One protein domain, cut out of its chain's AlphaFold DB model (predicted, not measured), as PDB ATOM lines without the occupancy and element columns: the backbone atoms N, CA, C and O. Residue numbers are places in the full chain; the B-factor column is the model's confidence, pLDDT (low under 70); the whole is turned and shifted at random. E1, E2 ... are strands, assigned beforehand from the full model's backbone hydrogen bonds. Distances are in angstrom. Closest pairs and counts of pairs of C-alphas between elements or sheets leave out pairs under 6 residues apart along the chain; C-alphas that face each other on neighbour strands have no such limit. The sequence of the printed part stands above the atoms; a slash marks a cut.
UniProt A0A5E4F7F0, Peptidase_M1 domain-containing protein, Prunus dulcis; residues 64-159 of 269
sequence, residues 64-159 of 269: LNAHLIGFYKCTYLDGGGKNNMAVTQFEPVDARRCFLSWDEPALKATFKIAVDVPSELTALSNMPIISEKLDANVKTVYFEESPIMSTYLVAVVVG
ATOM      1  N   LEU A  64     -47.382 -35.084  49.529       95.00
ATOM      2  CA  LEU A  64     -47.338 -34.217  48.348       95.00
ATOM      3  C   LEU A  64     -46.832 -32.832  48.760       95.00
ATOM      4  O   LEU A  64     -47.557 -32.048  49.384       95.00
ATOM      5  N   ASN A  65     -45.577 -32.552  48.420       94.12
ATOM      6  CA  ASN A  65     -44.903 -31.307  48.758       94.12
ATOM      7  C   ASN A  65     -45.410 -30.128  47.893       94.12
ATOM      8  O   ASN A  65     -46.289 -30.289  47.045       94.12
ATOM      9  N   ALA A  66     -44.870 -28.927  48.119       92.94
ATOM     10  CA  ALA A  66     -45.181 -27.716  47.346       92.94
ATOM     11  C   ALA A  66     -43.923 -27.076  46.718       92.94
ATOM     12  O   ALA A  66     -43.861 -25.863  46.529       92.94
ATOM     13  N   HIS A  67     -42.892 -27.881  46.443       92.38
ATOM     14  CA  HIS A  67     -41.557 -27.442  46.019       92.38
ATOM     15  C   HIS A  67     -41.293 -27.611  44.515       92.38
ATOM     16  O   HIS A  67     -40.183 -27.344  44.065       92.38
ATOM     17  N   LEU A  68     -42.305 -28.001  43.728       94.88
ATOM     18  CA  LEU A  68     -42.212 -28.200  42.273       94.88
ATOM     19  C   LEU A  68     -41.191 -29.280  41.845       94.88
ATOM     20  O   LEU A  68     -40.644 -29.205  40.742       94.88
ATOM     21  N   ILE A  69     -40.943 -30.258  42.723       95.56
ATOM     22  CA  ILE A  69     -40.026 -31.396  42.546       95.56
ATOM     23  C   ILE A  69     -40.654 -32.675  43.108       95.56
ATOM     24  O   ILE A  69     -41.501 -32.624  44.007       95.56
ATOM     25  N   GLY A  70     -40.232 -33.833  42.606       96.94
ATOM     26  CA  GLY A  70     -40.810 -35.118  42.990       96.94
ATOM     27  C   GLY A  70     -42.272 -35.189  42.566       96.94
ATOM     28  O   GLY A  70     -42.622 -34.723  41.482       96.94
ATOM     29  N   PHE A  71     -43.134 -35.747  43.416       97.50
ATOM     30  CA  PHE A  71     -44.583 -35.666  43.238       97.50
ATOM     31  C   PHE A  71     -45.152 -34.591  44.164       97.50
ATOM     32  O   PHE A  71     -45.139 -34.726  45.389       97.50
ATOM     33  N   TYR A  72     -45.614 -33.492  43.577       97.19
ATOM     34  CA  TYR A  72     -45.969 -32.281  44.308       97.19
ATOM     35  C   TYR A  72     -47.374 -31.803  43.958       97.19
ATOM     36  O   TYR A  72     -47.963 -32.187  42.947       97.19
ATOM     37  N   LYS A  73     -47.920 -30.947  44.818       96.19
ATOM     38  CA  LYS A  73     -49.236 -30.337  44.659       96.19
ATOM     39  C   LYS A  73     -49.104 -28.883  44.210       96.19
ATOM     40  O   LYS A  73     -48.486 -28.080  44.906       96.19
ATOM     41  N   CYS A  74     -49.802 -28.529  43.138       93.12
ATOM     42  CA  CYS A  74     -50.092 -27.148  42.754       93.12
ATOM     43  C   CYS A  74     -51.505 -26.773  43.186       93.12
ATOM     44  O   CYS A  74     -52.418 -27.604  43.183       93.12
ATOM     45  N   THR A  75     -51.721 -25.493  43.463       91.50
ATOM     46  CA  THR A  75     -53.065 -24.957  43.668       91.50
ATOM     47  C   THR A  75     -53.333 -23.824  42.689       91.50
ATOM     48  O   THR A  75     -52.518 -22.921  42.544       91.50
ATOM     49  N   TYR A  76     -54.499 -23.847  42.048       89.38
ATOM     50  CA  TYR A  76     -54.937 -22.808  41.124       89.38
ATOM     51  C   TYR A  76     -56.359 -22.347  41.428       89.38
ATOM     52  O   TYR A  76     -57.109 -22.993  42.160       89.38
ATOM     53  N   LEU A  77     -56.701 -21.184  40.881       85.75
ATOM     54  CA  LEU A  77     -58.052 -20.645  40.907       85.75
ATOM     55  C   LEU A  77     -58.685 -20.848  39.533       85.75
ATOM     56  O   LEU A  77     -58.081 -20.501  38.516       85.75
ATOM     57  N   ASP A  78     -59.906 -21.359  39.515       77.25
ATOM     58  CA  ASP A  78     -60.780 -21.337  38.348       77.25
ATOM     59  C   ASP A  78     -62.120 -20.672  38.692       77.25
ATOM     60  O   ASP A  78     -62.338 -20.202  39.812       77.25
ATOM     61  N   GLY A  79     -63.019 -20.584  37.707       66.56
ATOM     62  CA  GLY A  79     -64.330 -19.951  37.871       66.56
ATOM     63  C   GLY A  79     -65.225 -20.583  38.949       66.56
ATOM     64  O   GLY A  79     -66.219 -19.963  39.320       66.56
ATOM     65  N   GLY A  80     -64.886 -21.776  39.458       68.50
ATOM     66  CA  GLY A  80     -65.591 -22.477  40.534       68.50
ATOM     67  C   GLY A  80     -64.910 -22.389  41.904       68.50
ATOM     68  O   GLY A  80     -65.539 -22.722  42.909       68.50
ATOM     69  N   GLY A  81     -63.661 -21.919  41.978       81.06
ATOM     70  CA  GLY A  81     -62.943 -21.711  43.233       81.06
ATOM     71  C   GLY A  81     -61.497 -22.200  43.205       81.06
ATOM     72  O   GLY A  81     -60.811 -22.145  42.189       81.06
ATOM     73  N   LYS A  82     -61.004 -22.616  44.375       89.38
ATOM     74  CA  LYS A  82     -59.628 -23.083  44.576       89.38
ATOM     75  C   LYS A  82     -59.553 -24.588  44.332       89.38
ATOM     76  O   LYS A  82     -60.137 -25.347  45.101       89.38
ATOM     77  N   ASN A  83     -58.787 -25.002  43.328       91.38
ATOM     78  CA  ASN A  83     -58.599 -26.399  42.944       91.38
ATOM     79  C   ASN A  83     -57.138 -26.832  43.084       91.38
ATOM     80  O   ASN A  83     -56.217 -26.017  43.025       91.38
ATOM     81  N   ASN A  84     -56.933 -28.130  43.308       93.88
ATOM     82  CA  ASN A  84     -55.607 -28.725  43.439       93.88
ATOM     83  C   ASN A  84     -55.284 -29.584  42.220       93.88
ATOM     84  O   ASN A  84     -56.165 -30.196  41.620       93.88
ATOM     85  N   MET A  85     -54.000 -29.656  41.908       96.00
ATOM     86  CA  MET A  85     -53.429 -30.536  40.902       96.00
ATOM     87  C   MET A  85     -52.215 -31.219  41.516       96.00
ATOM     88  O   MET A  85     -51.477 -30.573  42.257       96.00
ATOM     89  N   ALA A  86     -52.004 -32.497  41.230       97.69
ATOM     90  CA  ALA A  86     -50.772 -33.193  41.571       97.69
ATOM     91  C   ALA A  86     -49.969 -33.429  40.290       97.69
ATOM     92  O   ALA A  86     -50.535 -33.852  39.283       97.69
ATOM     93  N   VAL A  87     -48.676 -33.121  40.314       97.81
ATOM     94  CA  VAL A  87     -47.791 -33.149  39.143       97.81
ATOM     95  C   VAL A  87     -46.454 -33.751  39.553       97.81
ATOM     96  O   VAL A  87     -45.950 -33.471  40.640       97.81
ATOM     97  N   THR A  88     -45.869 -34.572  38.691       98.12
ATOM     98  CA  THR A  88     -44.499 -35.068  38.852       98.12
ATOM     99  C   THR A  88     -43.489 -34.180  38.127       98.12
ATOM    100  O   THR A  88     -43.717 -33.808  36.977       98.12
ATOM    101  N   GLN A  89     -42.351 -33.896  38.760       97.56
ATOM    102  CA  GLN A  89     -41.146 -33.350  38.130       97.56
ATOM    103  C   GLN A  89     -39.933 -34.084  38.704       97.56
ATOM    104  O   GLN A  89     -39.552 -33.840  39.847       97.56
ATOM    105  N   PHE A  90     -39.360 -35.004  37.927       97.44
ATOM    106  CA  PHE A  90     -38.299 -35.896  38.407       97.44
ATOM    107  C   PHE A  90     -36.906 -35.550  37.899       97.44
ATOM    108  O   PHE A  90     -35.934 -36.006  38.491       97.44
ATOM    109  N   GLU A  91     -36.774 -34.765  36.828       93.81
ATOM    110  CA  GLU A  91     -35.443 -34.386  36.364       93.81
ATOM    111  C   GLU A  91     -34.780 -33.401  37.347       93.81
ATOM    112  O   GLU A  91     -35.405 -32.385  37.677       93.81
ATOM    113  N   PRO A  92     -33.516 -33.648  37.756       91.88
ATOM    114  CA  PRO A  92     -32.665 -34.771  37.329       91.88
ATOM    115  C   PRO A  92     -32.746 -36.034  38.202       91.88
ATOM    116  O   PRO A  92     -32.489 -37.117  37.683       91.88
ATOM    117  N   VAL A  93     -33.047 -35.911  39.500       94.50
ATOM    118  CA  VAL A  93     -32.907 -37.002  40.492       94.50
ATOM    119  C   VAL A  93     -34.029 -37.017  41.536       94.50
ATOM    120  O   VAL A  93     -33.822 -37.391  42.682       94.50
ATOM    121  N   ASP A  94     -35.229 -36.565  41.180       96.94
ATOM    122  CA  ASP A  94     -36.349 -36.444  42.119       96.94
ATOM    123  C   ASP A  94     -37.384 -37.577  41.990       96.94
ATOM    124  O   ASP A  94     -38.380 -37.583  42.717       96.94
ATOM    125  N   ALA A  95     -37.154 -38.587  41.137       97.56
ATOM    126  CA  ALA A  95     -38.009 -39.782  41.112       97.56
ATOM    127  C   ALA A  95     -37.973 -40.513  42.465       97.56
ATOM    128  O   ALA A  95     -39.008 -40.972  42.953       97.56
ATOM    129  N   ARG A  96     -36.807 -40.502  43.129       97.06
ATOM    130  CA  ARG A  96     -36.589 -41.025  44.491       97.06
ATOM    131  C   ARG A  96     -37.442 -40.372  45.590       97.06
ATOM    132  O   ARG A  96     -37.544 -40.938  46.675       97.06
ATOM    133  N   ARG A  97     -38.067 -39.216  45.321       96.69
ATOM    134  CA  ARG A  97     -39.053 -38.566  46.213       96.69
ATOM    135  C   ARG A  97     -40.486 -39.050  46.002       96.69
ATOM    136  O   ARG A  97     -41.386 -38.665  46.741       96.69
ATOM    137  N   CYS A  98     -40.724 -39.839  44.957       97.00
ATOM    138  CA  CYS A  98     -42.037 -40.377  44.624       97.00
ATOM    139  C   CYS A  98     -42.089 -41.896  44.773       97.00
ATOM    140  O   CYS A  98     -43.111 -42.421  45.207       97.00
ATOM    141  N   PHE A  99     -41.029 -42.607  44.391       97.19
ATOM    142  CA  PHE A  99     -40.940 -44.056  44.533       97.19
ATOM    143  C   PHE A  99     -39.483 -44.514  44.632       97.19
ATOM    144  O   PHE A  99     -38.569 -43.898  44.085       97.19
ATOM    145  N   LEU A 100     -39.276 -45.634  45.322       96.62
ATOM    146  CA  LEU A 100     -37.954 -46.210  45.531       96.62
ATOM    147  C   LEU A 100     -37.459 -46.869  44.247       96.62
ATOM    148  O   LEU A 100     -38.155 -47.703  43.664       96.62
ATOM    149  N   SER A 101     -36.265 -46.498  43.799       96.75
ATOM    150  CA  SER A 101     -35.721 -46.983  42.530       96.75
ATOM    151  C   SER A 101     -34.206 -46.842  42.454       96.75
ATOM    152  O   SER A 101     -33.578 -46.178  43.276       96.75
ATOM    153  N   TRP A 102     -33.598 -47.460  41.445       97.00
ATOM    154  CA  TRP A 102     -32.234 -47.136  41.037       97.00
ATOM    155  C   TRP A 102     -32.253 -45.909  40.120       97.00
ATOM    156  O   TRP A 102     -32.142 -46.031  38.904       97.00
ATOM    157  N   ASP A 103     -32.476 -44.744  40.726       96.69
ATOM    158  CA  ASP A 103     -32.678 -43.439  40.090       96.69
ATOM    159  C   ASP A 103     -31.408 -42.861  39.431       96.69
ATOM    160  O   ASP A 103     -30.882 -41.819  39.825       96.69
ATOM    161  N   GLU A 104     -30.911 -43.574  38.421       95.62
ATOM    162  CA  GLU A 104     -29.825 -43.170  37.533       95.62
ATOM    163  C   GLU A 104     -30.283 -43.300  36.072       95.62
ATOM    164  O   GLU A 104     -30.821 -44.342  35.687       95.62
ATOM    165  N   PRO A 105     -30.011 -42.315  35.193       93.75
ATOM    166  CA  PRO A 105     -30.506 -42.342  33.813       93.75
ATOM    167  C   PRO A 105     -30.098 -43.583  33.001       93.75
ATOM    168  O   PRO A 105     -30.823 -43.987  32.089       93.75
ATOM    169  N   ALA A 106     -28.954 -44.196  33.323       95.06
ATOM    170  CA  ALA A 106     -28.453 -45.393  32.648       95.06
ATOM    171  C   ALA A 106     -29.215 -46.675  33.036       95.06
ATOM    172  O   ALA A 106     -29.229 -47.636  32.264       95.06
ATOM    173  N   LEU A 107     -29.863 -46.693  34.203       96.12
ATOM    174  CA  LEU A 107     -30.572 -47.845  34.755       96.12
ATOM    175  C   LEU A 107     -32.038 -47.811  34.312       96.12
ATOM    176  O   LEU A 107     -32.957 -47.546  35.084       96.12
ATOM    177  N   LYS A 108     -32.244 -48.042  33.013       96.88
ATOM    178  CA  LYS A 108     -33.571 -48.012  32.393       96.88
ATOM    179  C   LYS A 108     -34.396 -49.255  32.740       96.88
ATOM    180  O   LYS A 108     -33.860 -50.358  32.841       96.88
ATOM    181  N   ALA A 109     -35.710 -49.081  32.828       97.81
ATOM    182  CA  ALA A 109     -36.678 -50.147  33.073       97.81
ATOM    183  C   ALA A 109     -37.998 -49.867  32.337       97.81
ATOM    184  O   ALA A 109     -38.188 -48.791  31.766       97.81
ATOM    185  N   THR A 110     -38.904 -50.843  32.330       98.31
ATOM    186  CA  THR A 110     -40.309 -50.624  31.973       98.31
ATOM    187  C   THR A 110     -41.098 -50.223  33.218       98.31
ATOM    188  O   THR A 110     -40.752 -50.598  34.339       98.31
ATOM    189  N   PHE A 111     -42.168 -49.453  33.031       98.56
ATOM    190  CA  PHE A 111     -43.004 -48.957  34.118       98.56
ATOM    191  C   PHE A 111     -44.463 -49.293  33.842       98.56
ATOM    192  O   PHE A 111     -45.029 -48.886  32.828       98.56
ATOM    193  N   LYS A 112     -45.079 -50.017  34.775       98.25
ATOM    194  CA  LYS A 112     -46.509 -50.316  34.769       98.25
ATOM    195  C   LYS A 112     -47.168 -49.572  35.922       98.25
ATOM    196  O   LYS A 112     -46.930 -49.894  37.082       98.25
ATOM    197  N   ILE A 113     -47.960 -48.557  35.589       98.69
ATOM    198  CA  ILE A 113     -48.453 -47.568  36.552       98.69
ATOM    199  C   ILE A 113     -49.951 -47.770  36.786       98.69
ATOM    200  O   ILE A 113     -50.725 -47.977  35.849       98.69
ATOM    201  N   ALA A 114     -50.352 -47.687  38.052       98.56
ATOM    202  CA  ALA A 114     -51.741 -47.573  38.465       98.56
ATOM    203  C   ALA A 114     -51.874 -46.386  39.423       98.56
ATOM    204  O   ALA A 114     -50.990 -46.171  40.254       98.56
ATOM    205  N   VAL A 115     -52.952 -45.613  39.295       98.56
ATOM    206  CA  VAL A 115     -53.186 -44.431  40.132       98.56
ATOM    207  C   VAL A 115     -54.603 -44.475  40.687       98.56
ATOM    208  O   VAL A 115     -55.569 -44.487  39.924       98.56
ATOM    209  N   ASP A 116     -54.709 -44.470  42.012       98.31
ATOM    210  CA  ASP A 116     -55.971 -44.289  42.723       98.31
ATOM    211  C   ASP A 116     -56.256 -42.794  42.882       98.31
ATOM    212  O   ASP A 116     -55.451 -42.051  43.446       98.31
ATOM    213  N   VAL A 117     -57.401 -42.338  42.375       97.94
ATOM    214  CA  VAL A 117     -57.809 -40.927  42.420       97.94
ATOM    215  C   VAL A 117     -59.298 -40.790  42.736       97.94
ATOM    216  O   VAL A 117     -60.068 -41.689  42.395       97.94
ATOM    217  N   PRO A 118     -59.748 -39.677  43.349       97.75
ATOM    218  CA  PRO A 118     -61.168 -39.337  43.392       97.75
ATOM    219  C   PRO A 118     -61.808 -39.439  42.000       97.75
ATOM    220  O   PRO A 118     -61.192 -39.059  41.001       97.75
ATOM    221  N   SER A 119     -63.013 -40.006  41.917       96.69
ATOM    222  CA  SER A 119     -63.629 -40.424  40.650       96.69
ATOM    223  C   SER A 119     -63.894 -39.277  39.670       96.69
ATOM    224  O   SER A 119     -63.931 -39.501  38.458       96.69
ATOM    225  N   GLU A 120     -64.022 -38.054  40.180       94.94
ATOM    226  CA  GLU A 120     -64.175 -36.816  39.421       94.94
ATOM    227  C   GLU A 120     -62.870 -36.296  38.800       94.94
ATOM    228  O   GLU A 120     -62.919 -35.471  37.887       94.94
ATOM    229  N   LEU A 121     -61.708 -36.749  39.282       97.12
ATOM    230  CA  LEU A 121     -60.411 -36.307  38.779       97.12
ATOM    231  C   LEU A 121     -59.949 -37.159  37.596       97.12
ATOM    232  O   LEU A 121     -60.196 -38.362  37.495       97.12
ATOM    233  N   THR A 122     -59.200 -36.523  36.705       98.00
ATOM    234  CA  THR A 122     -58.498 -37.199  35.617       98.00
ATOM    235  C   THR A 122     -57.083 -37.523  36.076       98.00
ATOM    236  O   THR A 122     -56.385 -36.640  36.574       98.00
ATOM    237  N   ALA A 123     -56.656 -38.773  35.884       98.56
ATOM    238  CA  ALA A 123     -55.268 -39.196  36.038       98.56
ATOM    239  C   ALA A 123     -54.649 -39.412  34.654       98.56
ATOM    240  O   ALA A 123     -55.217 -40.109  33.814       98.56
ATOM    241  N   LEU A 124     -53.481 -38.824  34.434       98.75
ATOM    242  CA  LEU A 124     -52.679 -38.959  33.225       98.75
ATOM    243  C   LEU A 124     -51.334 -39.573  33.599       98.75
ATOM    244  O   LEU A 124     -50.767 -39.229  34.635       98.75
ATOM    245  N   SER A 125     -50.801 -40.437  32.739       98.75
ATOM    246  CA  SER A 125     -49.433 -40.948  32.847       98.75
ATOM    247  C   SER A 125     -48.807 -41.114  31.458       98.75
ATOM    248  O   SER A 125     -49.405 -40.712  30.460       98.75
ATOM    249  N   ASN A 126     -47.599 -41.667  31.371       98.56
ATOM    250  CA  ASN A 126     -46.822 -41.789  30.138       98.56
ATOM    251  C   ASN A 126     -47.563 -42.538  29.020       98.56
ATOM    252  O   ASN A 126     -47.509 -42.138  27.857       98.56
ATOM    253  N   MET A 127     -48.287 -43.599  29.377       98.62
ATOM    254  CA  MET A 127     -48.911 -44.542  28.446       98.62
ATOM    255  C   MET A 127     -50.445 -44.402  28.397       98.62
ATOM    256  O   MET A 127     -51.015 -43.702  29.234       98.62
ATOM    257  N   PRO A 128     -51.143 -45.004  27.413       98.56
ATOM    258  CA  PRO A 128     -52.607 -45.042  27.380       98.56
ATOM    259  C   PRO A 128     -53.228 -45.758  28.585       98.56
ATOM    260  O   PRO A 128     -52.602 -46.614  29.207       98.56
ATOM    261  N   ILE A 129     -54.486 -45.430  28.886       98.50
ATOM    262  CA  ILE A 129     -55.293 -46.131  29.894       98.50
ATOM    263  C   ILE A 129     -55.745 -47.480  29.317       98.50
ATOM    264  O   ILE A 129     -56.373 -47.515  28.261       98.50
ATOM    265  N   ILE A 130     -55.477 -48.571  30.036       97.69
ATOM    266  CA  ILE A 130     -56.008 -49.913  29.745       97.69
ATOM    267  C   ILE A 130     -57.429 -50.043  30.291       97.69
ATOM    268  O   ILE A 130     -58.324 -50.559  29.620       97.69
ATOM    269  N   SER A 131     -57.625 -49.646  31.548       98.25
ATOM    270  CA  SER A 131     -58.892 -49.811  32.251       98.25
ATOM    271  C   SER A 131     -59.004 -48.867  33.442       98.25
ATOM    272  O   SER A 131     -58.008 -48.411  34.004       98.25
ATOM    273  N   GLU A 132     -60.242 -48.610  33.852       98.06
ATOM    274  CA  GLU A 132     -60.567 -47.919  35.093       98.06
ATOM    275  C   GLU A 132     -61.474 -48.817  35.940       98.06
ATOM    276  O   GLU A 132     -62.391 -49.462  35.421       98.06
ATOM    277  N   LYS A 133     -61.228 -48.863  37.249       98.12
ATOM    278  CA  LYS A 133     -62.076 -49.571  38.212       98.12
ATOM    279  C   LYS A 133     -62.572 -48.590  39.263       98.12
ATOM    280  O   LYS A 133     -61.768 -48.036  40.000       98.12
ATOM    281  N   LEU A 134     -63.885 -48.397  39.338       97.56
ATOM    282  CA  LEU A 134     -64.516 -47.555  40.352       97.56
ATOM    283  C   LEU A 134     -64.802 -48.366  41.622       97.56
ATOM    284  O   LEU A 134     -65.431 -49.423  41.552       97.56
ATOM    285  N   ASP A 135     -64.386 -47.835  42.767       96.19
ATOM    286  CA  ASP A 135     -64.738 -48.311  44.100       96.19
ATOM    287  C   ASP A 135     -65.207 -47.125  44.962       96.19
ATOM    288  O   ASP A 135     -64.431 -46.256  45.371       96.19
ATOM    289  N   ALA A 136     -66.520 -47.054  45.186       95.31
ATOM    290  CA  ALA A 136     -67.196 -45.912  45.800       95.31
ATOM    291  C   ALA A 136     -66.841 -44.568  45.122       95.31
ATOM    292  O   ALA A 136     -67.284 -44.308  44.005       95.31
ATOM    293  N   ASN A 137     -66.065 -43.715  45.798       96.25
ATOM    294  CA  ASN A 137     -65.682 -42.381  45.323       96.25
ATOM    295  C   ASN A 137     -64.247 -42.323  44.782       96.25
ATOM    296  O   ASN A 137     -63.773 -41.244  44.443       96.25
ATOM    297  N   VAL A 138     -63.548 -43.456  44.719       98.12
ATOM    298  CA  VAL A 138     -62.178 -43.557  44.206       98.12
ATOM    299  C   VAL A 138     -62.191 -44.447  42.974       98.12
ATOM    300  O   VAL A 138     -62.858 -45.479  42.950       98.12
ATOM    301  N   LYS A 139     -61.461 -44.061  41.932       98.12
ATOM    302  CA  LYS A 139     -61.189 -44.921  40.784       98.12
ATOM    303  C   LYS A 139     -59.706 -45.260  40.718       98.12
ATOM    304  O   LYS A 139     -58.865 -44.382  40.893       98.12
ATOM    305  N   THR A 140     -59.407 -46.513  40.405       98.69
ATOM    306  CA  THR A 140     -58.067 -46.957  40.023       98.69
ATOM    307  C   THR A 140     -57.946 -46.887  38.510       98.69
ATOM    308  O   THR A 140     -58.687 -47.575  37.802       98.69
ATOM    309  N   VAL A 141     -57.022 -46.072  38.010       98.81
ATOM    310  CA  VAL A 141     -56.701 -45.961  36.582       98.81
ATOM    311  C   VAL A 141     -55.456 -46.792  36.295       98.81
ATOM    312  O   VAL A 141     -54.404 -46.540  36.881       98.81
ATOM    313  N   TYR A 142     -55.565 -47.778  35.406       98.75
ATOM    314  CA  TYR A 142     -54.461 -48.648  35.000       98.75
ATOM    315  C   TYR A 142     -53.927 -48.220  33.635       98.75
ATOM    316  O   TYR A 142     -54.691 -48.154  32.670       98.75
ATOM    317  N   PHE A 143     -52.622 -47.979  33.537       98.81
ATOM    318  CA  PHE A 143     -51.955 -47.592  32.292       98.81
ATOM    319  C   PHE A 143     -51.219 -48.773  31.647       98.81
ATOM    320  O   PHE A 143     -50.844 -49.736  32.326       98.81
ATOM    321  N   GLU A 144     -51.012 -48.702  30.330       98.62
ATOM    322  CA  GLU A 144     -50.147 -49.642  29.613       98.62
ATOM    323  C   GLU A 144     -48.708 -49.592  30.136       98.62
ATOM    324  O   GLU A 144     -48.256 -48.590  30.691       98.62
ATOM    325  N   GLU A 145     -47.990 -50.704  29.982       98.50
ATOM    326  CA  GLU A 145     -46.575 -50.772  30.338       98.50
ATOM    327  C   GLU A 145     -45.753 -49.904  29.378       98.50
ATOM    328  O   GLU A 145     -45.938 -49.953  28.160       98.50
ATOM    329  N   SER A 146     -44.855 -49.087  29.926       98.25
ATOM    330  CA  SER A 146     -43.984 -48.224  29.129       98.25
ATOM    331  C   SER A 146     -42.936 -49.030  28.350       98.25
ATOM    332  O   SER A 146     -42.544 -50.117  28.783       98.25
ATOM    333  N   PRO A 147     -42.361 -48.474  27.267       97.00
ATOM    334  CA  PRO A 147     -41.076 -48.960  26.778       97.00
ATOM    335  C   PRO A 147     -39.983 -48.772  27.844       97.00
ATOM    336  O   PRO A 147     -40.178 -48.092  28.855       97.00
ATOM    337  N   ILE A 148     -38.810 -49.351  27.585       97.00
ATOM    338  CA  ILE A 148     -37.619 -49.153  28.416       97.00
ATOM    339  C   ILE A 148     -37.258 -47.661  28.424       97.00
ATOM    340  O   ILE A 148     -36.890 -47.099  27.392       97.00
ATOM    341  N   MET A 149     -37.337 -47.025  29.592       96.38
ATOM    342  CA  MET A 149     -37.026 -45.608  29.783       96.38
ATOM    343  C   MET A 149     -36.354 -45.365  31.139       96.38
ATOM    344  O   MET A 149     -36.291 -46.254  31.985       96.38
ATOM    345  N   SER A 150     -35.798 -44.174  31.327       97.12
ATOM    346  CA  SER A 150     -35.167 -43.768  32.587       97.12
ATOM    347  C   SER A 150     -36.217 -43.297  33.604       97.12
ATOM    348  O   SER A 150     -37.265 -42.782  33.217       97.12
ATOM    349  N   THR A 151     -35.919 -43.418  34.900       97.88
ATOM    350  CA  THR A 151     -36.807 -43.020  36.014       97.88
ATOM    351  C   THR A 151     -37.274 -41.567  35.923       97.88
ATOM    352  O   THR A 151     -38.454 -41.293  36.131       97.88
ATOM    353  N   TYR A 152     -36.389 -40.647  35.527       97.00
ATOM    354  CA  TYR A 152     -36.707 -39.218  35.423       97.00
ATOM    355  C   TYR A 152     -37.794 -38.886  34.378       97.00
ATOM    356  O   TYR A 152     -38.391 -37.811  34.427       97.00
ATOM    357  N   LEU A 153     -38.077 -39.803  33.440       97.56
ATOM    358  CA  LEU A 153     -39.109 -39.642  32.411       97.56
ATOM    359  C   LEU A 153     -40.487 -40.142  32.854       97.56
ATOM    360  O   LEU A 153     -41.469 -39.852  32.168       97.56
ATOM    361  N   VAL A 154     -40.588 -40.863  33.975       98.50
ATOM    362  CA  VAL A 154     -41.882 -41.261  34.543       98.50
ATOM    363  C   VAL A 154     -42.684 -40.003  34.872       98.50
ATOM    364  O   VAL A 154     -42.150 -39.054  35.439       98.50
ATOM    365  N   ALA A 155     -43.964 -39.987  34.506       98.44
ATOM    366  CA  ALA A 155     -44.846 -38.873  34.806       98.44
ATOM    367  C   ALA A 155     -46.240 -39.320  35.232       98.44
ATOM    368  O   ALA A 155     -46.824 -40.248  34.667       98.44
ATOM    369  N   VAL A 156     -46.787 -38.600  36.210       98.62
ATOM    370  CA  VAL A 156     -48.181 -38.680  36.637       98.62
ATOM    371  C   VAL A 156     -48.706 -37.265  36.855       98.62
ATOM    372  O   VAL A 156     -48.086 -36.449  37.539       98.62
ATOM    373  N   VAL A 157     -49.872 -36.973  36.280       98.56
ATOM    374  CA  VAL A 157     -50.585 -35.713  36.503       98.56
ATOM    375  C   VAL A 157     -52.034 -36.008  36.859       98.56
ATOM    376  O   VAL A 157     -52.721 -36.725  36.136       98.56
ATOM    377  N   VAL A 158     -52.500 -35.454  37.978       98.50
ATOM    378  CA  VAL A 158     -53.864 -35.634  38.487       98.50
ATOM    379  C   VAL A 158     -54.520 -34.278  38.698       98.50
ATOM    380  O   VAL A 158     -53.950 -33.405  39.352       98.50
ATOM    381  N   GLY A 159     -55.728 -34.093  38.174       96.88
ATOM    382  CA  GLY A 159     -56.463 -32.838  38.314       96.88
ATOM    383  C   GLY A 159     -57.774 -32.808  37.534       96.88
ATOM    384  O   GLY A 159     -58.182 -33.798  36.925       96.88
TER     385      GLY A 159
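AT A GLANCE: This is residues 64 to 159 of the 269 residues of the protein "Peptidase_M1 domain-containing protein" of Prunus dulcis (UniProt A0A5E4F7F0). Two small sheets make a sandwich, only partly face to face: E4 and E7 of the sheet E1 E2 E7 E4 lie over E3 and E6 of the sheet E3 E6 E5. The long hairpin E1 and E2 reaches away, its tip, residues 77 to 82, sticking out, while long loops gather at the other end of the domain. The printed part has 96 residues with seven named strands, E1 to E7 in order, and no named helix; both sheets are antiparallel. It is all strand by its named elements, which hold 44 residues, under half; it is compact, with a radius of gyration of the C-alphas of 14.2 A and spans of 44 by 31 by 18 A.

IN THESE COORDINATES: Find C-alpha 70 at (-40.810, -35.118, 42.990); from there E1 runs to residue 78, 24.7 A. E2, residues 81 to 89, comes back over 25.2 A. Next come E3, 114 to 118, E4, 122 to 125, E5, 129 to 135, 17.2 A, and E6, 138 to 143, 16.2 A. E7, 156 to 159, ends at C-alpha 159, (-56.463, -32.838, 38.314).

HOW THE PARTS SIT: In the four-stranded sheet, look for N 74 and O 85 of the hairpin E1 and E2, 2.8 A, N 86 and O 158 of E2 and E7, 2.9 A, and N 124 and O 157 of E7 and E4, 2.8 A, within hydrogen-bond range. In the other sheet, N 117 and O 139 of E3 and E6, 2.9 A, and N 133 and O 140 of the hairpin E5 and E6, 2.9 A, are within hydrogen-bond range. Between sheets, the closest C-alphas of E4 and E6 are Ala 123 and Val 141, 6.9 A. E1 and E5 are apart.

THE WHOLE: The C-alphas farthest apart are Gly 80 and Ala 106, 44.3 A. The printed part has no cut; E2 to E3 and E6 to E7 are long links. Residues 79 to 80 have pLDDT under 70.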